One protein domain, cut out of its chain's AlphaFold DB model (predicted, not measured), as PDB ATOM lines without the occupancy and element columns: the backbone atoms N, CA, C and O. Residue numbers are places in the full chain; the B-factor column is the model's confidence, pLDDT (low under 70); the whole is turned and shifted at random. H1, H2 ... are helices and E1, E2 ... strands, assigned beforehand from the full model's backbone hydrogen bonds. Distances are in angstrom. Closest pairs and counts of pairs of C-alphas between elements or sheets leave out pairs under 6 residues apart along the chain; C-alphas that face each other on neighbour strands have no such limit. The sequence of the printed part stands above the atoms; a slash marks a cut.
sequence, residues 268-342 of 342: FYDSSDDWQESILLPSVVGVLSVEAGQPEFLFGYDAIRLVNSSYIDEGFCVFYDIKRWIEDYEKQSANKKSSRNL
ATOM      1  N   PHE A 268      79.632  48.802 113.846       89.31
ATOM      2  CA  PHE A 268      80.065  47.426 113.666       89.31
ATOM      3  C   PHE A 268      80.977  47.361 112.451       89.31
ATOM      4  O   PHE A 268      80.902  48.220 111.574       89.31
ATOM      5  N   TYR A 269      81.822  46.341 112.377       85.69
ATOM      6  CA  TYR A 269      82.722  46.187 111.247       85.69
ATOM      7  C   TYR A 269      82.496  44.831 110.606       85.69
ATOM      8  O   TYR A 269      82.404  43.803 111.283       85.69
ATOM      9  N   ASP A 270      82.376  44.845 109.286       86.75
ATOM     10  CA  ASP A 270      82.096  43.654 108.509       86.75
ATOM     11  C   ASP A 270      83.349  42.787 108.415       86.75
ATOM     12  O   ASP A 270      84.193  42.942 107.532       86.75
ATOM     13  N   SER A 271      83.468  41.838 109.336       77.69
ATOM     14  CA  SER A 271      84.577  40.895 109.358       77.69
ATOM     15  C   SER A 271      84.577  39.921 108.165       77.69
ATOM     16  O   SER A 271      85.550  39.188 107.976       77.69
ATOM     17  N   SER A 272      83.519  39.919 107.342       74.69
ATOM     18  CA  SER A 272      83.432  39.194 106.073       74.69
ATOM     19  C   SER A 272      83.821  40.038 104.848       74.69
ATOM     20  O   SER A 272      84.169  39.457 103.818       74.69
ATOM     21  N   ASP A 273      83.837  41.370 104.969       80.44
ATOM     22  CA  ASP A 273      84.188  42.319 103.901       80.44
ATOM     23  C   ASP A 273      85.232  43.346 104.371       80.44
ATOM     24  O   ASP A 273      84.959  44.532 104.559       80.44
ATOM     25  N   ASP A 274      86.454  42.855 104.601       79.19
ATOM     26  CA  ASP A 274      87.648  43.647 104.942       79.19
ATOM     27  C   ASP A 274      87.435  44.677 106.069       79.19
ATOM     28  O   ASP A 274      88.025  45.757 106.050       79.19
ATOM     29  N   TRP A 275      86.601  44.352 107.061       81.56
ATOM     30  CA  TRP A 275      86.318  45.198 108.225       81.56
ATOM     31  C   TRP A 275      85.804  46.588 107.827       81.56
ATOM     32  O   TRP A 275      86.278  47.614 108.321       81.56
ATOM     33  N   GLN A 276      84.874  46.650 106.875       84.62
ATOM     34  CA  GLN A 276      84.174  47.897 106.560       84.62
ATOM     35  C   GLN A 276      83.224  48.308 107.685       84.62
ATOM     36  O   GLN A 276      82.514  47.474 108.241       84.62
ATOM     37  N   GLU A 277      83.190  49.603 107.992       88.00
ATOM     38  CA  GLU A 277      82.290  50.171 108.997       88.00
ATOM     39  C   GLU A 277      80.826  50.123 108.546       88.00
ATOM     40  O   GLU A 277      80.487  50.453 107.409       88.00
ATOM     41  N   SER A 278      79.941  49.756 109.468       91.56
ATOM     42  CA  SER A 278      78.500  49.664 109.258       91.56
ATOM     43  C   SER A 278      77.751  49.961 110.556       91.56
ATOM     44  O   SER A 278      78.138  49.520 111.631       91.56
ATOM     45  N   ILE A 279      76.618  50.655 110.465       93.19
ATOM     46  CA  ILE A 279      75.670  50.811 111.589       93.19
ATOM     47  C   ILE A 279      74.621  49.683 111.633       93.19
ATOM     48  O   ILE A 279      73.712  49.682 112.467       93.19
ATOM     49  N   LEU A 280      74.706  48.743 110.690       94.12
ATOM     50  CA  LEU A 280      73.804  47.607 110.547       94.12
ATOM     51  C   LEU A 280      74.570  46.336 110.910       94.12
ATOM     52  O   LEU A 280      75.496  45.952 110.203       94.12
ATOM     53  N   LEU A 281      74.159  45.665 111.981       94.38
ATOM     54  CA  LEU A 281      74.652  44.338 112.329       94.38
ATOM     55  C   LEU A 281      73.681  43.286 111.781       94.38
ATOM     56  O   LEU A 281      72.503  43.339 112.125       94.38
ATOM     57  N   PRO A 282      74.108  42.302 110.981       93.81
ATOM     58  CA  PRO A 282      73.207  41.253 110.521       93.81
ATOM     59  C   PRO A 282      72.547  40.498 111.684       93.81
ATOM     60  O   PRO A 282      73.202  40.106 112.647       93.81
ATOM     61  N   SER A 283      71.241  40.251 111.596       93.44
ATOM     62  CA  SER A 283      70.473  39.517 112.614       93.44
ATOM     63  C   SER A 283      70.647  38.005 112.445       93.44
ATOM     64  O   SER A 283      69.699  37.277 112.138       93.44
ATOM     65  N   VAL A 284      71.887  37.542 112.591       91.31
ATOM     66  CA  VAL A 284      72.316  36.165 112.319       91.31
ATOM     67  C   VAL A 284      73.048  35.608 113.532       91.31
ATOM     68  O   VAL A 284      73.852  36.309 114.147       91.31
ATOM     69  N   VAL A 285      72.781  34.343 113.860       91.38
ATOM     70  CA  VAL A 285      73.467  33.612 114.936       91.38
ATOM     71  C   VAL A 285      74.073  32.340 114.366       91.38
ATOM     72  O   VAL A 285      73.367  31.563 113.732       91.38
ATOM     73  N   GLY A 286      75.360  32.111 114.596       87.44
ATOM     74  CA  GLY A 286      76.054  30.867 114.260       87.44
ATOM     75  C   GLY A 286      76.446  30.099 115.516       87.44
ATOM     76  O   GLY A 286      76.709  30.707 116.547       87.44
ATOM     77  N   VAL A 287      76.499  28.771 115.441       85.81
ATOM     78  CA  VAL A 287      77.105  27.923 116.477       85.81
ATOM     79  C   VAL A 287      78.511  27.559 116.017       85.81
ATOM     80  O   VAL A 287      78.658  26.864 115.010       85.81
ATOM     81  N   LEU A 288      79.524  28.046 116.734       77.31
ATOM     82  CA  LEU A 288      80.930  27.767 116.446       77.31
ATOM     83  C   LEU A 288      81.317  26.364 116.919       77.31
ATOM     84  O   LEU A 288      81.886  25.584 116.161       77.31
ATOM     85  N   SER A 289      80.975  26.038 118.162       77.00
ATOM     86  CA  SER A 289      81.309  24.772 118.806       77.00
ATOM     87  C   SER A 289      80.240  24.396 119.842       77.00
ATOM     88  O   SER A 289      79.417  25.223 120.244       77.00
ATOM     89  N   VAL A 290      80.215  23.128 120.258       77.81
ATOM     90  CA  VAL A 290      79.439  22.674 121.422       77.81
ATOM     91  C   VAL A 290      80.361  21.840 122.296       77.81
ATOM     92  O   VAL A 290      80.501  20.632 122.103       77.81
ATOM     93  N   GLU A 291      81.002  22.486 123.262       75.62
ATOM     94  CA  GLU A 291      81.911  21.827 124.198       75.62
ATOM     95  C   GLU A 291      81.184  21.515 125.508       75.62
ATOM     96  O   GLU A 291      80.524  22.367 126.095       75.62
ATOM     97  N   ALA A 292      81.261  20.259 125.966       76.38
ATOM     98  CA  ALA A 292      80.621  19.800 127.207       76.38
ATOM     99  C   ALA A 292      79.116  20.155 127.333       76.38
ATOM    100  O   ALA A 292      78.592  20.317 128.434       76.38
ATOM    101  N   GLY A 293      78.408  20.256 126.202       77.56
ATOM    102  CA  GLY A 293      76.987  20.615 126.156       77.56
ATOM    103  C   GLY A 293      76.698  22.117 126.239       77.56
ATOM    104  O   GLY A 293      75.526  22.491 126.271       77.56
ATOM    105  N   GLN A 294      77.722  22.974 126.245       79.81
ATOM    106  CA  GLN A 294      77.570  24.422 126.149       79.81
ATOM    107  C   GLN A 294      77.885  24.893 124.723       79.81
ATOM    108  O   GLN A 294      78.995  24.663 124.239       79.81
ATOM    109  N   PRO A 295      76.913  25.499 124.018       82.94
ATOM    110  CA  PRO A 295      77.156  26.053 122.699       82.94
ATOM    111  C   PRO A 295      77.931  27.368 122.795       82.94
ATOM    112  O   PRO A 295      77.597  28.246 123.591       82.94
ATOM    113  N   GLU A 296      78.916  27.514 121.924       83.19
ATOM    114  CA  GLU A 296      79.607  28.769 121.664       83.19
ATOM    115  C   GLU A 296      78.966  29.446 120.448       83.19
ATOM    116  O   GLU A 296      78.830  28.835 119.381       83.19
ATOM    117  N   PHE A 297      78.537  30.697 120.611       87.44
ATOM    118  CA  PHE A 297      77.793  31.428 119.586       87.44
ATOM    119  C   PHE A 297      78.633  32.510 118.913       87.44
ATOM    120  O   PHE A 297      79.400  33.217 119.560       87.44
ATOM    121  N   LEU A 298      78.391  32.692 117.619       86.94
ATOM    122  CA  LEU A 298      78.813  33.847 116.835       86.94
ATOM    123  C   LEU A 298      77.591  34.676 116.457       86.94
ATOM    124  O   LEU A 298      76.503  34.133 116.246       86.94
ATOM    125  N   PHE A 299      77.783  35.981 116.301       90.81
ATOM    126  CA  PHE A 299      76.716  36.920 115.963       90.81
ATOM    127  C   PHE A 299      77.092  37.767 114.748       90.81
ATOM    128  O   PHE A 299      78.266  38.030 114.492       90.81
ATOM    129  N   GLY A 300      76.082  38.198 113.993       92.19
ATOM    130  CA  GLY A 300      76.236  39.152 112.898       92.19
ATOM    131  C   GLY A 300      77.278  38.747 111.865       92.19
ATOM    132  O   GLY A 300      77.207  37.654 111.300       92.19
ATOM    133  N   TYR A 301      78.230  39.639 111.599       89.06
ATOM    134  CA  TYR A 301      79.250  39.430 110.574       89.06
ATOM    135  C   TYR A 301      80.158  38.231 110.857       89.06
ATOM    136  O   TYR A 301      80.518  37.525 109.919       89.06
ATOM    137  N   ASP A 302      80.435  37.906 112.122       85.62
ATOM    138  CA  ASP A 302      81.224  36.717 112.456       85.62
ATOM    139  C   ASP A 302      80.466  35.420 112.145       85.62
ATOM    140  O   ASP A 302      81.048  34.462 111.633       85.62
ATOM    141  N   ALA A 303      79.147  35.404 112.364       86.94
ATOM    142  CA  ALA A 303      78.297  34.286 111.956       86.94
ATOM    143  C   ALA A 303      78.199  34.164 110.424       86.94
ATOM    144  O   ALA A 303      78.191  33.057 109.890       86.94
ATOM    145  N   ILE A 304      78.163  35.284 109.695       85.56
ATOM    146  CA  ILE A 304      78.202  35.285 108.223       85.56
ATOM    147  C   ILE A 304      79.560  34.801 107.706       85.56
ATOM    148  O   ILE A 304      79.611  34.002 106.769       85.56
ATOM    149  N   ARG A 305      80.662  35.232 108.325       80.88
ATOM    150  CA  ARG A 305      82.018  34.790 107.983       80.88
ATOM    151  C   ARG A 305      82.161  33.277 108.137       80.88
ATOM    152  O   ARG A 305      82.778  32.645 107.277       80.88
ATOM    153  N   LEU A 306      81.546  32.691 109.167       75.25
ATOM    154  CA  LEU A 306      81.471  31.237 109.335       75.25
ATOM    155  C   LEU A 306      80.836  30.568 108.103       75.25
ATOM    156  O   LEU A 306      81.418  29.652 107.534       75.25
ATOM    157  N   VAL A 307      79.698  31.083 107.626       71.62
ATOM    158  CA  VAL A 307      79.024  30.552 106.426       71.62
ATOM    159  C   VAL A 307      79.886  30.694 105.177       71.62
ATOM    160  O   VAL A 307      80.016  29.737 104.418       71.62
ATOM    161  N   ASN A 308      80.496  31.861 104.967       70.81
ATOM    162  CA  ASN A 308      81.292  32.146 103.768       70.81
ATOM    163  C   ASN A 308      82.594  31.332 103.697       70.81
ATOM    164  O   ASN A 308      83.100  31.078 102.604       70.81
ATOM    165  N   SER A 309      83.146  30.943 104.847       64.50
ATOM    166  CA  SER A 309      84.353  30.111 104.936       64.50
ATOM    167  C   SER A 309      84.051  28.612 104.841       64.50
ATOM    168  O   SER A 309      84.888  27.855 104.345       64.50
ATOM    169  N   SER A 310      82.850  28.184 105.240       54.47
ATOM    170  CA  SER A 310      82.413  26.788 105.176       54.47
ATOM    171  C   SER A 310      81.844  26.396 103.803       54.47
ATOM    172  O   SER A 310      80.942  27.042 103.270       54.47
ATOM    173  N   TYR A 311      82.319  25.288 103.225       49.16
ATOM    174  CA  TYR A 311      81.605  24.631 102.123       49.16
ATOM    175  C   TYR A 311      80.470  23.769 102.692       49.16
ATOM    176  O   TYR A 311      80.657  23.075 103.684       49.16
ATOM    177  N   ILE A 312      79.322  23.805 102.007       51.84
ATOM    178  CA  ILE A 312      77.970  23.292 102.338       51.84
ATOM    179  C   ILE A 312      77.890  21.865 102.944       51.84
ATOM    180  O   ILE A 312      76.835  21.484 103.448       51.84
ATOM    181  N   ASP A 313      78.969  21.085 102.931       44.50
ATOM    182  CA  ASP A 313      78.979  19.655 103.270       44.50
ATOM    183  C   ASP A 313      79.245  19.315 104.746       44.50
ATOM    184  O   ASP A 313      79.102  18.153 105.119       44.50
ATOM    185  N   GLU A 314      79.579  20.274 105.615       48.84
ATOM    186  CA  GLU A 314      79.669  20.015 107.061       48.84
ATOM    187  C   GLU A 314      78.730  20.952 107.836       48.84
ATOM    188  O   GLU A 314      78.706  22.163 107.633       48.84
ATOM    189  N   GLY A 315      77.852  20.356 108.647       53.53
ATOM    190  CA  GLY A 315      76.637  20.975 109.181       53.53
ATOM    191  C   GLY A 315      76.869  22.033 110.257       53.53
ATOM    192  O   GLY A 315      76.597  21.785 111.431       53.53
ATOM    193  N   PHE A 316      77.290  23.230 109.858       64.00
ATOM    194  CA  PHE A 316      77.267  24.403 110.728       64.00
ATOM    195  C   PHE A 316      75.825  24.857 110.969       64.00
ATOM    196  O   PHE A 316      75.009  24.954 110.048       64.00
ATOM    197  N   CYS A 317      75.496  25.134 112.229       75.81
ATOM    198  CA  CYS A 317      74.174  25.625 112.599       75.81
ATOM    199  C   CYS A 317      74.184  27.151 112.566       75.81
ATOM    200  O   CYS A 317      74.632  27.785 113.518       75.81
ATOM    201  N   VAL A 318      73.688  27.731 111.471       83.56
ATOM    202  CA  VAL A 318      73.486  29.179 111.346       83.56
ATOM    203  C   VAL A 318      72.002  29.483 111.201       83.56
ATOM    204  O   VAL A 318      71.279  28.849 110.430       83.56
ATOM    205  N   PHE A 319      71.545  30.451 111.981       87.31
ATOM    206  CA  PHE A 319      70.154  30.815 112.149       87.31
ATOM    207  C   PHE A 319      69.926  32.232 111.631       87.31
ATOM    208  O   PHE A 319      70.542  33.191 112.095       87.31
ATOM    209  N   TYR A 320      69.010  32.336 110.673       87.56
ATOM    210  CA  TYR A 320      68.553  33.581 110.065       87.56
ATOM    211  C   TYR A 320      67.098  33.841 110.453       87.56
ATOM    212  O   TYR A 320      66.395  32.926 110.886       87.56
ATOM    213  N   ASP A 321      66.631  35.074 110.251       85.31
ATOM    214  CA  ASP A 321      65.247  35.480 110.511       85.31
ATOM    215  C   ASP A 321      64.781  35.183 111.953       85.31
ATOM    216  O   ASP A 321      63.587  35.001 112.204       85.31
ATOM    217  N   ILE A 322      65.707  35.157 112.919       85.81
ATOM    218  CA  ILE A 322      65.440  34.719 114.300       85.81
ATOM    219  C   ILE A 322      64.325  35.524 114.984       85.81
ATOM    220  O   ILE A 322      63.582  34.977 115.794       85.81
ATOM    221  N   LYS A 323      64.120  36.789 114.593       85.81
ATOM    222  CA  LYS A 323      62.996  37.615 115.061       85.81
ATOM    223  C   LYS A 323      61.638  36.960 114.796       85.81
ATOM    224  O   LYS A 323      60.758  37.018 115.648       85.81
ATOM    225  N   ARG A 324      61.462  36.306 113.642       82.12
ATOM    226  CA  ARG A 324      60.200  35.639 113.277       82.12
ATOM    227  C   ARG A 324      59.910  34.424 114.153       82.12
ATOM    228  O   ARG A 324      58.760  34.031 114.284       82.12
ATOM    229  N   TRP A 325      60.940  33.819 114.739       80.00
ATOM    230  CA  TRP A 325      60.788  32.615 115.556       80.00
ATOM    231  C   TRP A 325      60.247  32.934 116.948       80.00
ATOM    232  O   TRP A 325      59.637  32.073 117.573       80.00
ATOM    233  N   ILE A 326      60.440  34.173 117.412       75.19
ATOM    234  CA  ILE A 326      59.990  34.637 118.727       75.19
ATOM    235  C   ILE A 326      58.456  34.636 118.815       75.19
ATOM    236  O   ILE A 326      57.907  34.272 119.850       75.19
ATOM    237  N   GLU A 327      57.761  34.989 117.730       64.00
ATOM    238  CA  GLU A 327      56.290  35.013 117.692       64.00
ATOM    239  C   GLU A 327      55.667  33.640 117.383       64.00
ATOM    240  O   GLU A 327      54.544  33.368 117.799       64.00
ATOM    241  N   ASP A 328      56.398  32.758 116.694       65.19
ATOM    242  CA  ASP A 328      55.883  31.511 116.111       65.19
ATOM    243  C   ASP A 328      56.585  30.249 116.669       65.19
ATOM    244  O   ASP A 328      56.777  29.266 115.953       65.19
ATOM    245  N   TYR A 329      56.956  30.236 117.956       57.62
ATOM    246  CA  TYR A 329      57.725  29.129 118.560       57.62
ATOM    247  C   TYR A 329      57.011  27.757 118.527       57.62
ATOM    248  O   TYR A 329      57.675  26.721 118.562       57.62
ATOM    249  N   GLU A 330      55.674  27.730 118.423       58.34
ATOM    250  CA  GLU A 330      54.877  26.499 118.284       58.34
ATOM    251  C   GLU A 330      54.625  26.084 116.826       58.34
ATOM    252  O   GLU A 330      54.275  24.929 116.556       58.34
ATOM    253  N   LYS A 331      54.812  26.984 115.851       56.75
ATOM    254  CA  LYS A 331      54.698  26.605 114.442       56.75
ATOM    255  C   LYS A 331      55.976  25.883 114.043       56.75
ATOM    256  O   LYS A 331      57.039  26.487 113.938       56.75
ATOM    257  N   GLN A 332      55.869  24.585 113.750       49.91
ATOM    258  CA  GLN A 332      56.921  23.860 113.036       49.91
ATOM    259  C   GLN A 332      57.170  24.559 111.697       49.91
ATOM    260  O   GLN A 332      56.444  24.366 110.722       49.91
ATOM    261  N   SER A 333      58.185  25.415 111.653       42.94
ATOM    262  CA  SER A 333      58.553  26.124 110.445       42.94
ATOM    263  C   SER A 333      59.129  25.117 109.447       42.94
ATOM    264  O   SER A 333      60.186  24.517 109.645       42.94
ATOM    265  N   ALA A 334      58.430  24.951 108.326       39.38
ATOM    266  CA  ALA A 334      58.842  24.151 107.172       39.38
ATOM    267  C   ALA A 334      60.095  24.702 106.445       39.38
ATOM    268  O   ALA A 334      60.404  24.278 105.338       39.38
ATOM    269  N   ASN A 335      60.838  25.622 107.070       36.97
ATOM    270  CA  ASN A 335      62.067  26.224 106.555       36.97
ATOM    271  C   ASN A 335      63.309  25.823 107.365       36.97
ATOM    272  O   ASN A 335      64.309  26.538 107.384       36.97
ATOM    273  N   LYS A 336      63.314  24.620 107.952       39.00
ATOM    274  CA  LYS A 336      64.577  23.899 108.134       39.00
ATOM    275  C   LYS A 336      65.111  23.546 106.743       39.00
ATOM    276  O   LYS A 336      64.918  22.427 106.277       39.00
ATOM    277  N   LYS A 337      65.858  24.452 106.106       36.06
ATOM    278  CA  LYS A 337      66.933  24.031 105.194       36.06
ATOM    279  C   LYS A 337      68.039  23.402 106.044       36.06
ATOM    280  O   LYS A 337      69.133  23.922 106.180       36.06
ATOM    281  N   SER A 338      67.702  22.283 106.675       34.31
ATOM    282  CA  SER A 338      68.685  21.293 107.054       34.31
ATOM    283  C   SER A 338      69.036  20.621 105.740       34.31
ATOM    284  O   SER A 338      68.225  19.876 105.190       34.31
ATOM    285  N   SER A 339      70.205  20.940 105.200       35.41
ATOM    286  CA  SER A 339      70.848  20.135 104.168       35.41
ATOM    287  C   SER A 339      71.203  18.784 104.796       35.41
ATOM    288  O   SER A 339      72.343  18.515 105.142       35.41
ATOM    289  N   ARG A 340      70.188  17.954 105.052       29.58
ATOM    290  CA  ARG A 340      70.343  16.539 105.370       29.58
ATOM    291  C   ARG A 340      70.472  15.821 104.040       29.58
ATOM    292  O   ARG A 340      69.457  15.518 103.423       29.58
ATOM    293  N   ASN A 341      71.699  15.541 103.630       30.12
ATOM    294  CA  ASN A 341      71.959  14.398 102.770       30.12
ATOM    295  C   ASN A 341      72.763  13.390 103.596       30.12
ATOM    296  O   ASN A 341      73.762  13.752 104.213       30.12
ATOM    297  N   LEU A 342      72.199  12.185 103.684       31.34
ATOM    298  CA  LEU A 342      72.778  10.977 104.277       31.34
ATOM    299  C   LEU A 342      74.070  10.556 103.575       31.34
ATOM    300  O   LEU A 342      74.143  10.766 102.341       31.34
TER     301      LEU A 342
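Overview. This is residues 268 to 342 of the 342 residues of an uncharacterized protein of Lachnospiraceae bacterium MD335 (UniProt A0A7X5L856). The antiparallel hairpin of E3 and E4 and the helix H1, which follows E4 directly and packs with its first turns on the start of E3, near Gly 286, make the core of a model that is only just loose. The small hairpin of E1 and E2 lies at one end, with H1 between it and E3; beyond the other side of E3 lie H2 and a long tail, of which residues 328 to 332 stick out. The printed part has 75 residues, with four named strands and then two named helices, in the order E1, E2, E3, E4, H1, H2; the class is mixed, helices and strands, with 35 residues in named elements, under half. It is only just loose, close to compact, with a radius of gyration of the C-alphas of 13.9 A and spans of 37 by 30 by 26 A.

Arrangement. E3, residues 285 to 291, and E4, residues 294 to 299, are antiparallel neighbours at 153 degrees and form a hairpin; N 286 and O 298 are 2.8 A apart, within hydrogen-bond range, as are N 296 and O 289 at 2.9 A. The closest C-alphas of E3 and H1, residues 300 to 309, are those of Gly 286 and Ala 303, 4.7 A apart. E4 and H1 are near each other, with 6 pairs of C-alphas within 10 A. Residues 285 to 286 of E3 also form a short antiparallel pairing with residues 318 to 319. E1, residues 268 to 270, comes closest to H1 at the C-alphas of Asp 270 and Tyr 301, 5.5 A apart. E1 and E2, residues 276 to 278, form an antiparallel hairpin at 137 degrees, with N 268 and O 278 within hydrogen-bond range at 2.8 A. H2, residues 322 to 327, and E3 are only just apart, at 8.1 A. Every O i to N i+4 pair is within hydrogen-bond range in H1; in H2 0 of 2 are, beside 2 of 3 O i to N i+3 pairs.

Along the chain. E3 is 17.2 A long from its first C-alpha, 285 at (73.467, 33.612, 114.936), to its last. E4 is 16.1 A long and H1 14.5 A. H2 is 9.8 A long and ends at C-alpha 327, (56.290, 35.013, 117.692). E1 begins at C-alpha 268, (80.065, 47.426, 113.666), and E2 ends at residue 278.

Size, cuts and confidence. The C-alphas farthest apart are those of Glu 277 and Leu 342, 40.6 A. The printed part has no cut and ends at Leu 342, the chain's last residue. The link from H1 to H2 is long, 12 residues. Residues 326 to 332 stand free, of which 326 to 327 belong to H2. The mean pLDDT of the printed part is 72.3; residues 309 to 316 and 327 to 342 are under 70.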